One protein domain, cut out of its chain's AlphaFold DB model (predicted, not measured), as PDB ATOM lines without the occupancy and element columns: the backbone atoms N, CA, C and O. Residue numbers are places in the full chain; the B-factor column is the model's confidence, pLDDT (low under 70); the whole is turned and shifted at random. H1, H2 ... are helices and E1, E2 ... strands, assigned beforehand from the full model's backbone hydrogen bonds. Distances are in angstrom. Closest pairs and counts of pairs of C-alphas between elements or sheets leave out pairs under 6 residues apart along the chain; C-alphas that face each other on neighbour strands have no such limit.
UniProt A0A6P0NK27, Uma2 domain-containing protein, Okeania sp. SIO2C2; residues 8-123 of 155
ATOM      1  N   LEU A   8      10.784  48.278 -47.710       78.88
ATOM      2  CA  LEU A   8       9.900  47.183 -47.327       78.88
ATOM      3  C   LEU A   8       8.796  47.770 -46.443       78.88
ATOM      4  O   LEU A   8       9.079  48.304 -45.376       78.88
ATOM      5  N   ASN A   9       7.542  47.711 -46.898       82.38
ATOM      6  CA  ASN A   9       6.384  48.298 -46.204       82.38
ATOM      7  C   ASN A   9       6.534  49.800 -45.875       82.38
ATOM      8  O   ASN A   9       6.051  50.265 -44.848       82.38
ATOM      9  N   GLY A  10       7.209  50.563 -46.741       82.69
ATOM     10  CA  GLY A  10       7.446  51.999 -46.542       82.69
ATOM     11  C   GLY A  10       8.628  52.334 -45.627       82.69
ATOM     12  O   GLY A  10       8.968  53.506 -45.498       82.69
ATOM     13  N   GLU A  11       9.296  51.336 -45.046       80.81
ATOM     14  CA  GLU A  11      10.508  51.524 -44.246       80.81
ATOM     15  C   GLU A  11      11.761  51.112 -45.019       80.81
ATOM     16  O   GLU A  11      11.732  50.211 -45.861       80.81
ATOM     17  N   VAL A  12      12.895  51.750 -44.713       77.94
ATOM     18  CA  VAL A  12      14.199  51.368 -45.271       77.94
ATOM     19  C   VAL A  12      14.501  49.918 -44.907       77.94
ATOM     20  O   VAL A  12      14.505  49.551 -43.726       77.94
ATOM     21  N   ARG A  13      14.798  49.085 -45.912       78.62
ATOM     22  CA  ARG A  13      15.130  47.679 -45.671       78.62
ATOM     23  C   ARG A  13      16.446  47.576 -44.896       78.62
ATOM     24  O   ARG A  13      17.516  47.870 -45.421       78.62
ATOM     25  N   ARG A  14      16.365  47.088 -43.656       75.88
ATOM     26  CA  ARG A  14      17.537  46.847 -42.791       75.88
ATOM     27  C   ARG A  14      18.179  45.476 -42.992       75.88
ATOM     28  O   ARG A  14      19.351  45.309 -42.681       75.88
ATOM     29  N   TYR A  15      17.416  44.508 -43.497       79.88
ATOM     30  CA  TYR A  15      17.851  43.118 -43.611       79.88
ATOM     31  C   TYR A  15      17.444  42.534 -44.955       79.88
ATOM     32  O   TYR A  15      16.307  42.704 -45.387       79.88
ATOM     33  N   TYR A  16      18.364  41.819 -45.595       81.50
ATOM     34  CA  TYR A  16      18.061  40.993 -46.753       81.50
ATOM     35  C   TYR A  16      17.621  39.605 -46.293       81.50
ATOM     36  O   TYR A  16      18.342  38.955 -45.535       81.50
ATOM     37  N   VAL A  17      16.462  39.135 -46.754       85.50
ATOM     38  CA  VAL A  17      15.909  37.843 -46.338       85.50
ATOM     39  C   VAL A  17      15.654  36.978 -47.565       85.50
ATOM     40  O   VAL A  17      14.693  37.186 -48.299       85.50
ATOM     41  N   LEU A  18      16.510  35.977 -47.783       85.06
ATOM     42  CA  LEU A  18      16.528  35.191 -49.022       85.06
ATOM     43  C   LEU A  18      15.162  34.568 -49.375       85.06
ATOM     44  O   LEU A  18      14.754  34.614 -50.529       85.06
ATOM     45  N   TRP A  19      14.431  34.031 -48.394       83.62
ATOM     46  CA  TRP A  19      13.116  33.409 -48.619       83.62
ATOM     47  C   TRP A  19      11.967  34.409 -48.798       83.62
ATOM     48  O   TRP A  19      10.864  33.998 -49.134       83.62
ATOM     49  N   GLN A  20      12.181  35.697 -48.532       85.31
ATOM     50  CA  GLN A  20      11.199  36.741 -48.837       85.31
ATOM     51  C   GLN A  20      11.472  37.355 -50.209       85.31
ATOM     52  O   GLN A  20      10.536  37.644 -50.946       85.31
ATOM     53  N   GLU A  21      12.749  37.527 -50.553       83.38
ATOM     54  CA  GLU A  21      13.165  38.199 -51.786       83.38
ATOM     55  C   GLU A  21      13.276  37.244 -52.983       83.38
ATOM     56  O   GLU A  21      13.205  37.693 -54.123       83.38
ATOM     57  N   TYR A  22      13.467  35.938 -52.745       84.75
ATOM     58  CA  TYR A  22      13.613  34.880 -53.762       84.75
ATOM     59  C   TYR A  22      14.683  35.148 -54.836       84.75
ATOM     60  O   TYR A  22      14.689  34.524 -55.897       84.75
ATOM     61  N   ILE A  23      15.615  36.061 -54.561       85.88
ATOM     62  CA  ILE A  23      16.708  36.460 -55.444       85.88
ATOM     63  C   ILE A  23      18.012  36.212 -54.684       85.88
ATOM     64  O   ILE A  23      18.088  36.430 -53.483       85.88
ATOM     65  N   CYS A  24      19.057  35.715 -55.342       87.12
ATOM     66  CA  CYS A  24      20.365  35.646 -54.696       87.12
ATOM     67  C   CYS A  24      21.053  37.014 -54.816       87.12
ATOM     68  O   CYS A  24      21.090  37.571 -55.919       87.12
ATOM     69  N   PRO A  25      21.622  37.573 -53.733       90.25
ATOM     70  CA  PRO A  25      22.472  38.746 -53.856       90.25
ATOM     71  C   PRO A  25      23.668  38.437 -54.765       90.25
ATOM     72  O   PRO A  25      24.214  37.335 -54.741       90.25
ATOM     73  N   LEU A  26      24.092  39.425 -55.554       91.94
ATOM     74  CA  LEU A  26      25.325  39.322 -56.338       91.94
ATOM     75  C   LEU A  26      26.568  39.539 -55.463       91.94
ATOM     76  O   LEU A  26      27.599  38.914 -55.683       91.94
ATOM     77  N   ILE A  27      26.451  40.434 -54.480       92.50
ATOM     78  CA  ILE A  27      27.504  40.773 -53.529       92.50
ATOM     79  C   ILE A  27      26.925  40.904 -52.120       92.50
ATOM     80  O   ILE A  27      25.830  41.448 -51.948       92.50
ATOM     81  N   VAL A  28      27.674  40.437 -51.123       93.62
ATOM     82  CA  VAL A  28      27.460  40.734 -49.699       93.62
ATOM     83  C   VAL A  28      28.703  41.419 -49.146       93.62
ATOM     84  O   VAL A  28      29.817  41.017 -49.464       93.62
ATOM     85  N   LEU A  29      28.500  42.445 -48.320       92.94
ATOM     86  CA  LEU A  29      29.557  43.143 -47.592       92.94
ATOM     87  C   LEU A  29      29.322  42.966 -46.094       92.94
ATOM     88  O   LEU A  29      28.263  43.339 -45.592       92.94
ATOM     89  N   GLU A  30      30.304  42.412 -45.394       93.62
ATOM     90  CA  GLU A  30      30.285  42.253 -43.942       93.62
ATOM     91  C   GLU A  30      31.224  43.258 -43.277       93.62
ATOM     92  O   GLU A  30      32.345  43.489 -43.733       93.62
ATOM     93  N   PHE A  31      30.758  43.858 -42.186       91.12
ATOM     94  CA  PHE A  31      31.511  44.841 -41.414       91.12
ATOM     95  C   PHE A  31      32.018  44.172 -40.142       91.12
ATOM     96  O   PHE A  31      31.245  43.884 -39.227       91.12
ATOM     97  N   VAL A  32      33.328  43.939 -40.078       91.06
ATOM     98  CA  VAL A  32      33.952  43.251 -38.946       91.06
ATOM     99  C   VAL A  32      33.876  44.123 -37.696       91.06
ATOM    100  O   VAL A  32      34.418  45.231 -37.651       91.06
ATOM    101  N   SER A  33      33.244  43.587 -36.653       82.62
ATOM    102  CA  SER A  33      33.199  44.202 -35.320       82.62
ATOM    103  C   SER A  33      34.334  43.724 -34.395       82.62
ATOM    104  O   SER A  33      34.770  44.467 -33.509       82.62
ATOM    105  N   GLY A  34      34.838  42.503 -34.621       86.56
ATOM    106  CA  GLY A  34      35.875  41.830 -33.832       86.56
ATOM    107  C   GLY A  34      37.245  41.774 -34.515       86.56
ATOM    108  O   GLY A  34      37.742  42.781 -35.019       86.56
ATOM    109  N   ASP A  35      37.874  40.599 -34.484       86.94
ATOM    110  CA  ASP A  35      39.146  40.293 -35.159       86.94
ATOM    111  C   ASP A  35      38.964  39.764 -36.595       86.94
ATOM    112  O   ASP A  35      39.942  39.578 -37.318       86.94
ATOM    113  N   GLY A  36      37.713  39.546 -37.012       88.69
ATOM    114  CA  GLY A  36      37.353  39.080 -38.346       88.69
ATOM    115  C   GLY A  36      37.352  37.562 -38.510       88.69
ATOM    116  O   GLY A  36      37.247  37.078 -39.640       88.69
ATOM    117  N   THR A  37      37.508  36.804 -37.421       92.06
ATOM    118  CA  THR A  37      37.482  35.335 -37.457       92.06
ATOM    119  C   THR A  37      36.104  34.784 -37.817       92.06
ATOM    120  O   THR A  37      36.024  33.828 -38.582       92.06
ATOM    121  N   GLU A  38      35.019  35.405 -37.344       92.31
ATOM    122  CA  GLU A  38      33.644  34.973 -37.641       92.31
ATOM    123  C   GLU A  38      33.304  35.113 -39.132       92.31
ATOM    124  O   GLU A  38      32.723  34.208 -39.734       92.31
ATOM    125  N   GLU A  39      33.694  36.225 -39.753       95.06
ATOM    126  CA  GLU A  39      33.451  36.502 -41.172       95.06
ATOM    127  C   GLU A  39      34.248  35.569 -42.089       95.06
ATOM    128  O   GLU A  39      33.870  35.370 -43.238       95.06
ATOM    129  N   ARG A  40      35.319  34.953 -41.574       95.62
ATOM    130  CA  ARG A  40      36.166  33.984 -42.285       95.62
ATOM    131  C   ARG A  40      35.917  32.536 -41.855       95.62
ATOM    132  O   ARG A  40      36.602  31.631 -42.331       95.62
ATOM    133  N   ASP A  41      34.940  32.295 -40.981       95.56
ATOM    134  CA  ASP A  41      34.632  30.956 -40.493       95.56
ATOM    135  C   ASP A  41      34.002  30.104 -41.605       95.56
ATOM    136  O   ASP A  41      32.878  30.347 -42.058       95.56
ATOM    137  N   LYS A  42      34.740  29.075 -42.035       95.81
ATOM    138  CA  LYS A  42      34.309  28.088 -43.033       95.81
ATOM    139  C   LYS A  42      33.678  26.833 -42.411       95.81
ATOM    140  O   LYS A  42      33.528  25.824 -43.099       95.81
ATOM    141  N   THR A  43      33.327  26.852 -41.124       94.19
ATOM    142  CA  THR A  43      32.774  25.681 -40.432       94.19
ATOM    143  C   THR A  43      31.428  25.261 -41.049       94.19
ATOM    144  O   THR A  43      30.475  26.046 -40.998       94.19
ATOM    145  N   PRO A  44      31.302  24.031 -41.591       92.62
ATOM    146  CA  PRO A  44      30.029  23.504 -42.081       92.62
ATOM    147  C   PRO A  44      29.035  23.259 -40.932       92.62
ATOM    148  O   PRO A  44      29.445  23.132 -39.774       92.62
ATOM    149  N   PRO A  45      27.723  23.149 -41.218       89.12
ATOM    150  CA  PRO A  45      26.731  22.813 -40.206       89.12
ATOM    151  C   PRO A  45      27.015  21.428 -39.625       89.12
ATOM    152  O   PRO A  45      27.216  20.461 -40.363       89.12
ATOM    153  N   VAL A  46      26.989  21.325 -38.297       82.62
ATOM    154  CA  VAL A  46      27.032  20.032 -37.612       82.62
ATOM    155  C   VAL A  46      25.620  19.458 -37.618       82.62
ATOM    156  O   VAL A  46      24.696  20.062 -37.080       82.62
ATOM    157  N   ILE A  47      25.450  18.297 -38.245       68.00
ATOM    158  CA  ILE A  47      24.207  17.527 -38.187       68.00
ATOM    159  C   ILE A  47      24.394  16.498 -37.070       68.00
ATOM    160  O   ILE A  47      24.935  15.421 -37.306       68.00
ATOM    161  N   SER A  48      24.021  16.853 -35.841       67.12
ATOM    162  CA  SER A  48      23.964  15.907 -34.724       67.12
ATOM    163  C   SER A  48      22.611  15.983 -34.026       67.12
ATOM    164  O   SER A  48      22.162  17.060 -33.643       67.12
ATOM    165  N   ASP A  49      21.994  14.819 -33.813       60.28
ATOM    166  CA  ASP A  49      20.747  14.671 -33.042       60.28
ATOM    167  C   ASP A  49      20.953  14.945 -31.540       60.28
ATOM    168  O   ASP A  49      19.998  15.113 -30.781       60.28
ATOM    169  N   PHE A  50      22.213  15.011 -31.103       62.12
ATOM    170  CA  PHE A  50      22.612  15.318 -29.737       62.12
ATOM    171  C   PHE A  50      23.038  16.784 -29.640       62.12
ATOM    172  O   PHE A  50      23.834  17.279 -30.441       62.12
ATOM    173  N   GLN A  51      22.431  17.471 -28.677       52.66
ATOM    174  CA  GLN A  51      22.407  18.919 -28.524       52.66
ATOM    175  C   GLN A  51      23.793  19.510 -28.241       52.66
ATOM    176  O   GLN A  51      24.196  19.659 -27.093       52.66
ATOM    177  N   GLU A  52      24.466  19.956 -29.294       59.25
ATOM    178  CA  GLU A  52      25.317  21.139 -29.237       59.25
ATOM    179  C   GLU A  52      25.201  21.849 -30.592       59.25
ATOM    180  O   GLU A  52      25.787  21.439 -31.594       59.25
ATOM    181  N   HIS A  53      24.349  22.878 -30.665       62.34
ATOM    182  CA  HIS A  53      24.146  23.654 -31.890       62.34
ATOM    183  C   HIS A  53      25.395  24.493 -32.181       62.34
ATOM    184  O   HIS A  53      25.452  25.682 -31.865       62.34
ATOM    185  N   LYS A  54      26.418  23.883 -32.785       72.69
ATOM    186  CA  LYS A  54      27.570  24.627 -33.287       72.69
ATOM    187  C   LYS A  54      27.105  25.527 -34.431       72.69
ATOM    188  O   LYS A  54      26.579  25.050 -35.439       72.69
ATOM    189  N   LYS A  55      27.290  26.838 -34.263       84.75
ATOM    190  CA  LYS A  55      26.957  27.839 -35.280       84.75
ATOM    191  C   LYS A  55      27.743  27.541 -36.560       84.75
ATOM    192  O   LYS A  55      28.953  27.350 -36.515       84.75
ATOM    193  N   THR A  56      27.038  27.472 -37.685       91.25
ATOM    194  CA  THR A  56      27.659  27.367 -39.011       91.25
ATOM    195  C   THR A  56      28.345  28.680 -39.356       91.25
ATOM    196  O   THR A  56      27.793  29.753 -39.101       91.25
ATOM    197  N   GLY A  57      29.526  28.591 -39.957       94.50
ATOM    198  CA  GLY A  57      30.288  29.754 -40.372       94.50
ATOM    199  C   GLY A  57      29.611  30.506 -41.518       94.50
ATOM    200  O   GLY A  57      29.113  29.899 -42.474       94.50
ATOM    201  N   LYS A  58      29.577  31.841 -41.435       92.88
ATOM    202  CA  LYS A  58      28.955  32.693 -42.465       92.88
ATOM    203  C   LYS A  58      29.628  32.513 -43.822       92.88
ATOM    204  O   LYS A  58      28.932  32.375 -44.827       92.88
ATOM    205  N   PHE A  59      30.962  32.451 -43.830       96.56
ATOM    206  CA  PHE A  59      31.751  32.240 -45.040       96.56
ATOM    207  C   PHE A  59      31.305  30.957 -45.748       96.56
ATOM    208  O   PHE A  59      30.998  30.983 -46.938       96.56
ATOM    209  N   TRP A  60      31.163  29.857 -44.997       96.12
ATOM    210  CA  TRP A  60      30.672  28.587 -45.539       96.12
ATOM    211  C   TRP A  60      29.255  28.702 -46.107       96.12
ATOM    212  O   TRP A  60      28.985  28.204 -47.197       96.12
ATOM    213  N   VAL A  61      28.335  29.368 -45.397       94.69
ATOM    214  CA  VAL A  61      26.952  29.545 -45.876       94.69
ATOM    215  C   VAL A  61      26.929  30.308 -47.199       94.69
ATOM    216  O   VAL A  61      26.238  29.887 -48.133       94.69
ATOM    217  N   TYR A  62      27.687  31.401 -47.303       95.75
ATOM    218  CA  TYR A  62      27.749  32.208 -48.519       95.75
ATOM    219  C   TYR A  62      28.427  31.473 -49.679       95.75
ATOM    220  O   TYR A  62      27.935  31.568 -50.799       95.75
ATOM    221  N   GLU A  63      29.491  30.712 -49.416       97.06
ATOM    222  CA  GLU A  63      30.264  29.973 -50.426       97.06
ATOM    223  C   GLU A  63      29.525  28.721 -50.926       97.06
ATOM    224  O   GLU A  63      29.367  28.510 -52.128       97.06
ATOM    225  N   GLN A  64      29.039  27.893 -49.997       95.69
ATOM    226  CA  GLN A  64      28.604  26.522 -50.282       95.69
ATOM    227  C   GLN A  64      27.083  26.372 -50.377       95.69
ATOM    228  O   GLN A  64      26.595  25.440 -51.016       95.69
ATOM    229  N   ARG A  65      26.305  27.256 -49.731       93.19
ATOM    230  CA  ARG A  65      24.836  27.144 -49.674       93.19
ATOM    231  C   ARG A  65      24.126  28.171 -50.542       93.19
ATOM    232  O   ARG A  65      23.293  27.793 -51.356       93.19
ATOM    233  N   ILE A  66      24.446  29.448 -50.355       93.69
ATOM    234  CA  ILE A  66      23.811  30.548 -51.093       93.69
ATOM    235  C   ILE A  66      24.529  30.793 -52.425       93.69
ATOM    236  O   ILE A  66      23.881  31.163 -53.396       93.69
ATOM    237  N   ARG A  67      25.839  30.518 -52.488       94.75
ATOM    238  CA  ARG A  67      26.683  30.698 -53.678       94.75
ATOM    239  C   ARG A  67      26.678  32.133 -54.201       94.75
ATOM    240  O   ARG A  67      26.464  32.389 -55.384       94.75
ATOM    241  N   ILE A  68      26.914  33.070 -53.288       95.19
ATOM    242  CA  ILE A  68      26.967  34.501 -53.596       95.19
ATOM    243  C   ILE A  68      28.211  34.757 -54.462       95.19
ATOM    244  O   ILE A  68      29.300  34.365 -54.062       95.19
ATOM    245  N   PRO A  69      28.107  35.390 -55.641       96.25
ATOM    246  CA  PRO A  69      29.267  35.553 -56.520       96.25
ATOM    247  C   PRO A  69      30.415  36.377 -55.928       96.25
ATOM    248  O   PRO A  69      31.571  36.086 -56.226       96.25
ATOM    249  N   PHE A  70      30.113  37.369 -55.085       96.94
ATOM    250  CA  PHE A  70      31.115  38.192 -54.411       96.94
ATOM    251  C   PHE A  70      30.850  38.321 -52.915       96.94
ATOM    252  O   PHE A  70      29.738  38.640 -52.487       96.94
ATOM    253  N   TYR A  71      31.897  38.161 -52.115       97.31
ATOM    254  CA  TYR A  71      31.837  38.349 -50.674       97.31
ATOM    255  C   TYR A  71      32.948  39.288 -50.222       97.31
ATOM    256  O   TYR A  71      34.126  38.987 -50.387       97.31
ATOM    257  N   GLY A  72      32.572  40.452 -49.700       96.50
ATOM    258  CA  GLY A  72      33.506  41.443 -49.189       96.50
ATOM    259  C   GLY A  72      33.499  41.494 -47.669       96.50
ATOM    260  O   GLY A  72      32.443  41.438 -47.038       96.50
ATOM    261  N   ILE A  73      34.681  41.647 -47.086       95.88
ATOM    262  CA  ILE A  73      34.877  41.799 -45.645       95.88
ATOM    263  C   ILE A  73      35.573  43.134 -45.422       95.88
ATOM    264  O   ILE A  73      36.698  43.333 -45.873       95.88
ATOM    265  N   TYR A  74      34.909  44.056 -44.732       93.50
ATOM    266  CA  TYR A  74      35.474  45.348 -44.371       93.50
ATOM    267  C   TYR A  74      35.892  45.369 -42.901       93.50
ATOM    268  O   TYR A  74      35.070  45.259 -41.987       93.50
ATOM    269  N   GLU A  75      37.188  45.553 -42.670       91.25
ATOM    270  CA  GLU A  75      37.774  45.686 -41.343       91.25
ATOM    271  C   GLU A  75      37.925  47.156 -40.959       91.25
ATOM    272  O   GLU A  75      38.918  47.812 -41.283       91.25
ATOM    273  N   VAL A  76      36.957  47.663 -40.191       84.56
ATOM    274  CA  VAL A  76      36.879  49.083 -39.805       84.56
ATOM    275  C   VAL A  76      38.157  49.567 -39.114       84.56
ATOM    276  O   VAL A  76      38.661  50.642 -39.425       84.56
ATOM    277  N   LYS A  77      38.715  48.767 -38.194       85.00
ATOM    278  CA  LYS A  77      39.920  49.135 -37.425       85.00
ATOM    279  C   LYS A  77      41.181  49.206 -38.284       85.00
ATOM    280  O   LYS A  77      42.078  49.979 -37.966       85.00
ATOM    281  N   LYS A  78      41.260  48.384 -39.333       87.06
ATOM    282  CA  LYS A  78      42.407  48.340 -40.250       87.06
ATOM    283  C   LYS A  78      42.225  49.253 -41.455       87.06
ATOM    284  O   LYS A  78      43.187  49.464 -42.183       87.06
ATOM    285  N   TYR A  79      41.014  49.774 -41.659       86.94
ATOM    286  CA  TYR A  79      40.641  50.504 -42.863       86.94
ATOM    287  C   TYR A  79      41.004  49.700 -44.122       86.94
ATOM    288  O   TYR A  79      41.659  50.188 -45.037       86.94
ATOM    289  N   ALA A  80      40.630  48.420 -44.121       89.31
ATOM    290  CA  ALA A  80      40.973  47.474 -45.174       89.31
ATOM    291  C   ALA A  80      39.724  46.719 -45.619       89.31
ATOM    292  O   ALA A  80      38.848  46.422 -44.805       89.31
ATOM    293  N   VAL A  81      39.652  46.412 -46.911       93.12
ATOM    294  CA  VAL A  81      38.618  45.549 -47.476       93.12
ATOM    295  C   VAL A  81      39.285  44.358 -48.146       93.12
ATOM    296  O   VAL A  81      40.284  44.509 -48.845       93.12
ATOM    297  N   GLU A  82      38.738  43.178 -47.901       95.50
ATOM    298  CA  GLU A  82      39.025  41.966 -48.656       95.50
ATOM    299  C   GLU A  82      37.832  41.688 -49.561       95.50
ATOM    300  O   GLU A  82      36.687  41.874 -49.140       95.50
ATOM    301  N   LEU A  83      38.087  41.224 -50.781       97.38
ATOM    302  CA  LEU A  83      37.043  40.747 -51.672       97.38
ATOM    303  C   LEU A  83      37.356  39.319 -52.095       97.38
ATOM    304  O   LEU A  83      38.476  39.010 -52.493       97.38
ATOM    305  N   TYR A  84      36.340  38.474 -52.039       97.94
ATOM    306  CA  TYR A  84      36.372  37.112 -52.531       97.94
ATOM    307  C   TYR A  84      35.405  36.971 -53.704       97.94
ATOM    308  O   TYR A  84      34.284  37.484 -53.646       97.94
ATOM    309  N   SER A  85      35.821  36.264 -54.753       97.81
ATOM    310  CA  SER A  85      34.966  35.879 -55.876       97.81
ATOM    311  C   SER A  85      34.753  34.378 -55.883       97.81
ATOM    312  O   SER A  85      35.677  33.607 -55.636       97.81
ATOM    313  N   LEU A  86      33.526  33.957 -56.162       97.38
ATOM    314  CA  LEU A  86      33.188  32.545 -56.237       97.38
ATOM    315  C   LEU A  86      33.614  31.974 -57.594       97.38
ATOM    316  O   LEU A  86      32.937  32.192 -58.602       97.38
ATOM    317  N   THR A  87      34.711  31.221 -57.610       94.50
ATOM    318  CA  THR A  87      35.253  30.585 -58.816       94.50
ATOM    319  C   THR A  87      35.073  29.079 -58.718       94.50
ATOM    320  O   THR A  87      35.498  28.441 -57.758       94.50
ATOM    321  N   SER A  88      34.450  28.474 -59.733       90.38
ATOM    322  CA  SER A  88      34.074  27.054 -59.719       90.38
ATOM    323  C   SER A  88      33.224  26.716 -58.491       90.38
ATOM    324  O   SER A  88      32.020  26.954 -58.521       90.38
ATOM    325  N   ASN A  89      33.825  26.237 -57.399       91.19
ATOM    326  CA  ASN A  89      33.125  25.878 -56.169       91.19
ATOM    327  C   ASN A  89      33.523  26.713 -54.949       91.19
ATOM    328  O   ASN A  89      32.720  26.777 -54.022       91.19
ATOM    329  N   ASP A  90      34.665  27.396 -54.975       96.56
ATOM    330  CA  ASP A  90      35.266  27.991 -53.784       96.56
ATOM    331  C   ASP A  90      35.486  29.491 -53.959       96.56
ATOM    332  O   ASP A  90      35.587  30.015 -55.073       96.56
ATOM    333  N   TYR A  91      35.535  30.199 -52.837       97.94
ATOM    334  CA  TYR A  91      35.912  31.598 -52.831       97.94
ATOM    335  C   TYR A  91      37.421  31.747 -52.995       97.94
ATOM    336  O   TYR A  91      38.207  31.254 -52.181       97.94
ATOM    337  N   GLU A  92      37.805  32.513 -54.005       97.56
ATOM    338  CA  GLU A  92      39.174  32.929 -54.276       97.56
ATOM    339  C   GLU A  92      39.342  34.407 -53.926       97.56
ATOM    340  O   GLU A  92      38.418  35.204 -54.096       97.56
ATOM    341  N   PHE A  93      40.518  34.776 -53.418       96.75
ATOM    342  CA  PHE A  93      40.825  36.170 -53.120       96.75
ATOM    343  C   PHE A  93      40.951  36.967 -54.419       96.75
ATOM    344  O   PHE A  93      41.660  36.559 -55.339       96.75
ATOM    345  N   VAL A  94      40.286  38.117 -54.481       96.31
ATOM    346  CA  VAL A  94      40.399  39.052 -55.600       96.31
ATOM    347  C   VAL A  94      41.551  40.000 -55.311       96.31
ATOM    348  O   VAL A  94      41.554  40.685 -54.291       96.31
ATOM    349  N   GLU A  95      42.524  40.070 -56.213       95.25
ATOM    350  CA  GLU A  95      43.609  41.039 -56.087       95.25
ATOM    351  C   GLU A  95      43.105  42.467 -56.322       95.25
ATOM    352  O   GLU A  95      42.306  42.739 -57.224       95.25
ATOM    353  N   ALA A  96      43.592  43.389 -55.495       93.94
ATOM    354  CA  ALA A  96      43.329  44.801 -55.690       93.94
ATOM    355  C   ALA A  96      44.175  45.349 -56.850       93.94
ATOM    356  O   ALA A  96      45.324  44.955 -57.047       93.94
ATOM    357  N   ASN A  97      43.622  46.306 -57.589       90.88
ATOM    358  CA  ASN A  97      44.369  47.082 -58.568       90.88
ATOM    359  C   ASN A  97      45.324  48.080 -57.881       90.88
ATOM    360  O   ASN A  97      45.350  48.220 -56.658       90.88
ATOM    361  N   GLU A  98      46.071  48.843 -58.679       88.56
ATOM    362  CA  GLU A  98      47.035  49.851 -58.202       88.56
ATOM    363  C   GLU A  98      46.428  50.933 -57.287       88.56
ATOM    364  O   GLU A  98      47.152  51.617 -56.569       88.56
ATOM    365  N   ARG A  99      45.097  51.095 -57.293       86.81
ATOM    366  CA  ARG A  99      44.355  52.045 -56.445       86.81
ATOM    367  C   ARG A  99      43.796  51.400 -55.176       86.81
ATOM    368  O   ARG A  99      43.007  52.034 -54.482       86.81
ATOM    369  N   SER A 100      44.156  50.151 -54.884       88.88
ATOM    370  CA  SER A 100      43.565  49.352 -53.805       88.88
ATOM    371  C   SER A 100      42.055  49.134 -53.977       88.88
ATOM    372  O   SER A 100      41.310  49.070 -52.997       88.88
ATOM    373  N   HIS A 101      41.587  49.051 -55.225       91.06
ATOM    374  CA  HIS A 101      40.200  48.728 -55.550       91.06
ATOM    375  C   HIS A 101      40.084  47.335 -56.176       91.06
ATOM    376  O   HIS A 101      40.983  46.867 -56.866       91.06
ATOM    377  N   PHE A 102      38.932  46.705 -56.001       94.56
ATOM    378  CA  PHE A 102      38.644  45.338 -56.400       94.56
ATOM    379  C   PHE A 102      37.576  45.334 -57.491       94.56
ATOM    380  O   PHE A 102      36.492  45.886 -57.309       94.56
ATOM    381  N   SER A 103      37.869  44.732 -58.640       92.81
ATOM    382  CA  SER A 103      36.926  44.717 -59.760       92.81
ATOM    383  C   SER A 103      35.735  43.798 -59.480       92.81
ATOM    384  O   SER A 103      35.902  42.682 -58.991       92.81
ATOM    385  N   ILE A 104      34.532  44.250 -59.844       92.62
ATOM    386  CA  ILE A 104      33.308  43.438 -59.869       92.62
ATOM    387  C   ILE A 104      32.738  43.520 -61.295       92.62
ATOM    388  O   ILE A 104      31.845  44.334 -61.569       92.62
ATOM    389  N   PRO A 105      33.255  42.705 -62.235       89.44
ATOM    390  CA  PRO A 105      32.945  42.830 -63.662       89.44
ATOM    391  C   PRO A 105      31.450  42.751 -63.988       89.44
ATOM    392  O   PRO A 105      30.964  43.472 -64.853       89.44
ATOM    393  N   GLN A 106      30.700  41.930 -63.254       87.50
ATOM    394  CA  GLN A 106      29.266  41.693 -63.434       87.50
ATOM    395  C   GLN A 106      28.424  42.950 -63.179       87.50
ATOM    396  O   GLN A 106      27.302  43.040 -63.671       87.50
ATOM    397  N   LEU A 107      28.951  43.910 -62.413       85.00
ATOM    398  CA  LEU A 107      28.325  45.214 -62.192       85.00
ATOM    399  C   LEU A 107      28.984  46.334 -63.006       85.00
ATOM    400  O   LEU A 107      28.439  47.432 -63.051       85.00
ATOM    401  N   GLY A 108      30.139  46.086 -63.630       88.25
ATOM    402  CA  GLY A 108      30.928  47.134 -64.282       88.25
ATOM    403  C   GLY A 108      31.467  48.176 -63.297       88.25
ATOM    404  O   GLY A 108      31.607  49.342 -63.661       88.25
ATOM    405  N   ILE A 109      31.732  47.775 -62.049       89.69
ATOM    406  CA  ILE A 109      32.202  48.662 -60.975       89.69
ATOM    407  C   ILE A 109      33.498  48.147 -60.356       89.69
ATOM    408  O   ILE A 109      33.907  47.004 -60.569       89.69
ATOM    409  N   GLU A 110      34.084  48.976 -59.501       91.19
ATOM    410  CA  GLU A 110      35.109  48.563 -58.552       91.19
ATOM    411  C   GLU A 110      34.637  48.837 -57.120       91.19
ATOM    412  O   GLU A 110      33.995  49.852 -56.848       91.19
ATOM    413  N   LEU A 111      34.969  47.934 -56.201       91.50
ATOM    414  CA  LEU A 111      34.821  48.122 -54.765       91.50
ATOM    415  C   LEU A 111      36.131  48.671 -54.207       91.50
ATOM    416  O   LEU A 111      37.181  48.075 -54.397       91.50
ATOM    417  N   GLY A 112      36.089  49.781 -53.490       89.38
ATOM    418  CA  GLY A 112      37.280  50.382 -52.906       89.38
ATOM    419  C   GLY A 112      36.908  51.313 -51.770       89.38
ATOM    420  O   GLY A 112      35.738  51.674 -51.612       89.38
ATOM    421  N   ILE A 113      37.896  51.696 -50.966       86.06
ATOM    422  CA  ILE A 113      37.656  52.626 -49.872       86.06
ATOM    423  C   ILE A 113      37.875  54.058 -50.368       86.06
ATOM    424  O   ILE A 113      38.961  54.430 -50.808       86.06
ATOM    425  N   CYS A 114      36.826  54.876 -50.300       79.31
ATOM    426  CA  CYS A 114      36.879  56.264 -50.744       79.31
ATOM    427  C   CYS A 114      37.529  57.158 -49.675       79.31
ATOM    428  O   CYS A 114      36.942  57.426 -48.625       79.31
ATOM    429  N   HIS A 115      38.732  57.656 -49.961       66.19
ATOM    430  CA  HIS A 115      39.443  58.620 -49.124       66.19
ATOM    431  C   HIS A 115      39.102  60.065 -49.544       66.19
ATOM    432  O   HIS A 115      39.847  60.686 -50.298       66.19
ATOM    433  N   GLY A 116      37.978  60.632 -49.091       63.66
ATOM    434  CA  GLY A 116      37.663  62.041 -49.374       63.66
ATOM    435  C   GLY A 116      36.195  62.439 -49.229       63.66
ATOM    436  O   GLY A 116      35.362  61.664 -48.763       63.66
ATOM    437  N   ARG A 117      35.868  63.678 -49.631       53.03
ATOM    438  CA  ARG A 117      34.470  64.118 -49.785       53.03
ATOM    439  C   ARG A 117      33.851  63.416 -50.996       53.03
ATOM    440  O   ARG A 117      34.506  63.288 -52.026       53.03
ATOM    441  N   TYR A 118      32.592  63.021 -50.838       55.00
ATOM    442  CA  TYR A 118      31.724  62.194 -51.693       55.00
ATOM    443  C   TYR A 118      31.500  62.688 -53.148       55.00
ATOM    444  O   TYR A 118      30.393  62.616 -53.652       55.00
ATOM    445  N   ASN A 119      32.490  63.260 -53.843       50.38
ATOM    446  CA  ASN A 119      32.218  64.113 -55.012       50.38
ATOM    447  C   ASN A 119      33.140  63.888 -56.229       50.38
ATOM    448  O   ASN A 119      33.070  64.674 -57.170       50.38
ATOM    449  N   GLN A 120      34.040  62.896 -56.229       49.75
ATOM    450  CA  GLN A 120      35.107  62.815 -57.251       49.75
ATOM    451  C   GLN A 120      35.189  61.491 -58.033       49.75
ATOM    452  O   GLN A 120      36.108  61.313 -58.828       49.75
ATOM    453  N   GLY A 121      34.222  60.582 -57.876       55.91
ATOM    454  CA  GLY A 121      34.135  59.351 -58.668       55.91
ATOM    455  C   GLY A 121      32.689  58.995 -59.005       55.91
ATOM    456  O   GLY A 121      31.781  59.374 -58.268       55.91
ATOM    457  N   ASN A 122      32.478  58.262 -60.104       63.97
ATOM    458  CA  ASN A 122      31.191  57.639 -60.435       63.97
ATOM    459  C   ASN A 122      30.910  56.507 -59.434       63.97
ATOM    460  O   ASN A 122      31.110  55.331 -59.731       63.97
ATOM    461  N   LEU A 123      30.526  56.876 -58.213       68.50
ATOM    462  CA  LEU A 123      30.084  55.943 -57.187       68.50
ATOM    463  C   LEU A 123      28.741  55.345 -57.608       68.50
ATOM    464  O   LEU A 123      27.923  56.017 -58.241       68.50
TER     465      LEU A 123
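Overview. This is residues 8 to 123 of the 155 residues of the protein "Uma2 domain-containing protein" of Okeania sp. SIO2C2 (UniProt A0A6P0NK27). With little regular structure, a strongly twisted sheet of E1 to E4 has helix H2 on one face, hairpin E5 and E6 towards the other; residues 8 to 15, 47 to 52 and 115 to 121 stick out. The 116 printed residues run H1 E1 H2 E2 E3 E4 E5 E6, mixed class, 43 in named elements; the mixed sheet's order is E1 E2 E3 E4. It is only just loose, close to compact, radius of gyration of the C-alphas 16.3 A, spanning 56 by 37 by 30 A.

Arrangement. E1, residues 27 to 32, is parallel to E2, residues 70 to 75, with N 30 and O 72 within hydrogen-bond range, 2.9 A. E2, E3, residues 80 to 87, and E4, residues 90 to 93, form a meander, successive antiparallel neighbours in two hairpins; N 73 and O 82, and N 85 and O 92, are each 2.9 A apart. H2, residues 58 to 66, is on the sheet, height 8.4 A; its closest C-alphas to E4 are Glu 63 and Asp 90, 6.3 A. E1, H2, E2 form a strand-helix-strand unit, a helix between parallel neighbours, with a right-handed crossover. In hairpin E5, residues 102 to 104, and E6, residues 109 to 111, N 111 and O 102 are 2.8 A apart. The closest C-alphas of E3 and E5 are Leu 83 and Phe 102, 6.8 A. H1, residues 18 to 21, is not on the sheet. In H2 4 of 5 O i to N i+4 pairs are within range; H1 is too short for one.

Along the chain. E3 is 22.5 A long, E2 16.5 A, E1 16.1 A, H2 10.3 A. H1 begins at C-alpha 18 (16.528, 35.191, -49.022); E6 ends at C-alpha 111 (34.821, 48.122, -54.765).

Size, cuts and confidence. The C-alphas farthest apart, Phe 50 and Gln 120, are 56.3 A apart. The printed part has no cut; the E1 to H2 link is long, 25 residues. pLDDT is under 70 in residues 47 to 53 and 115 to 123.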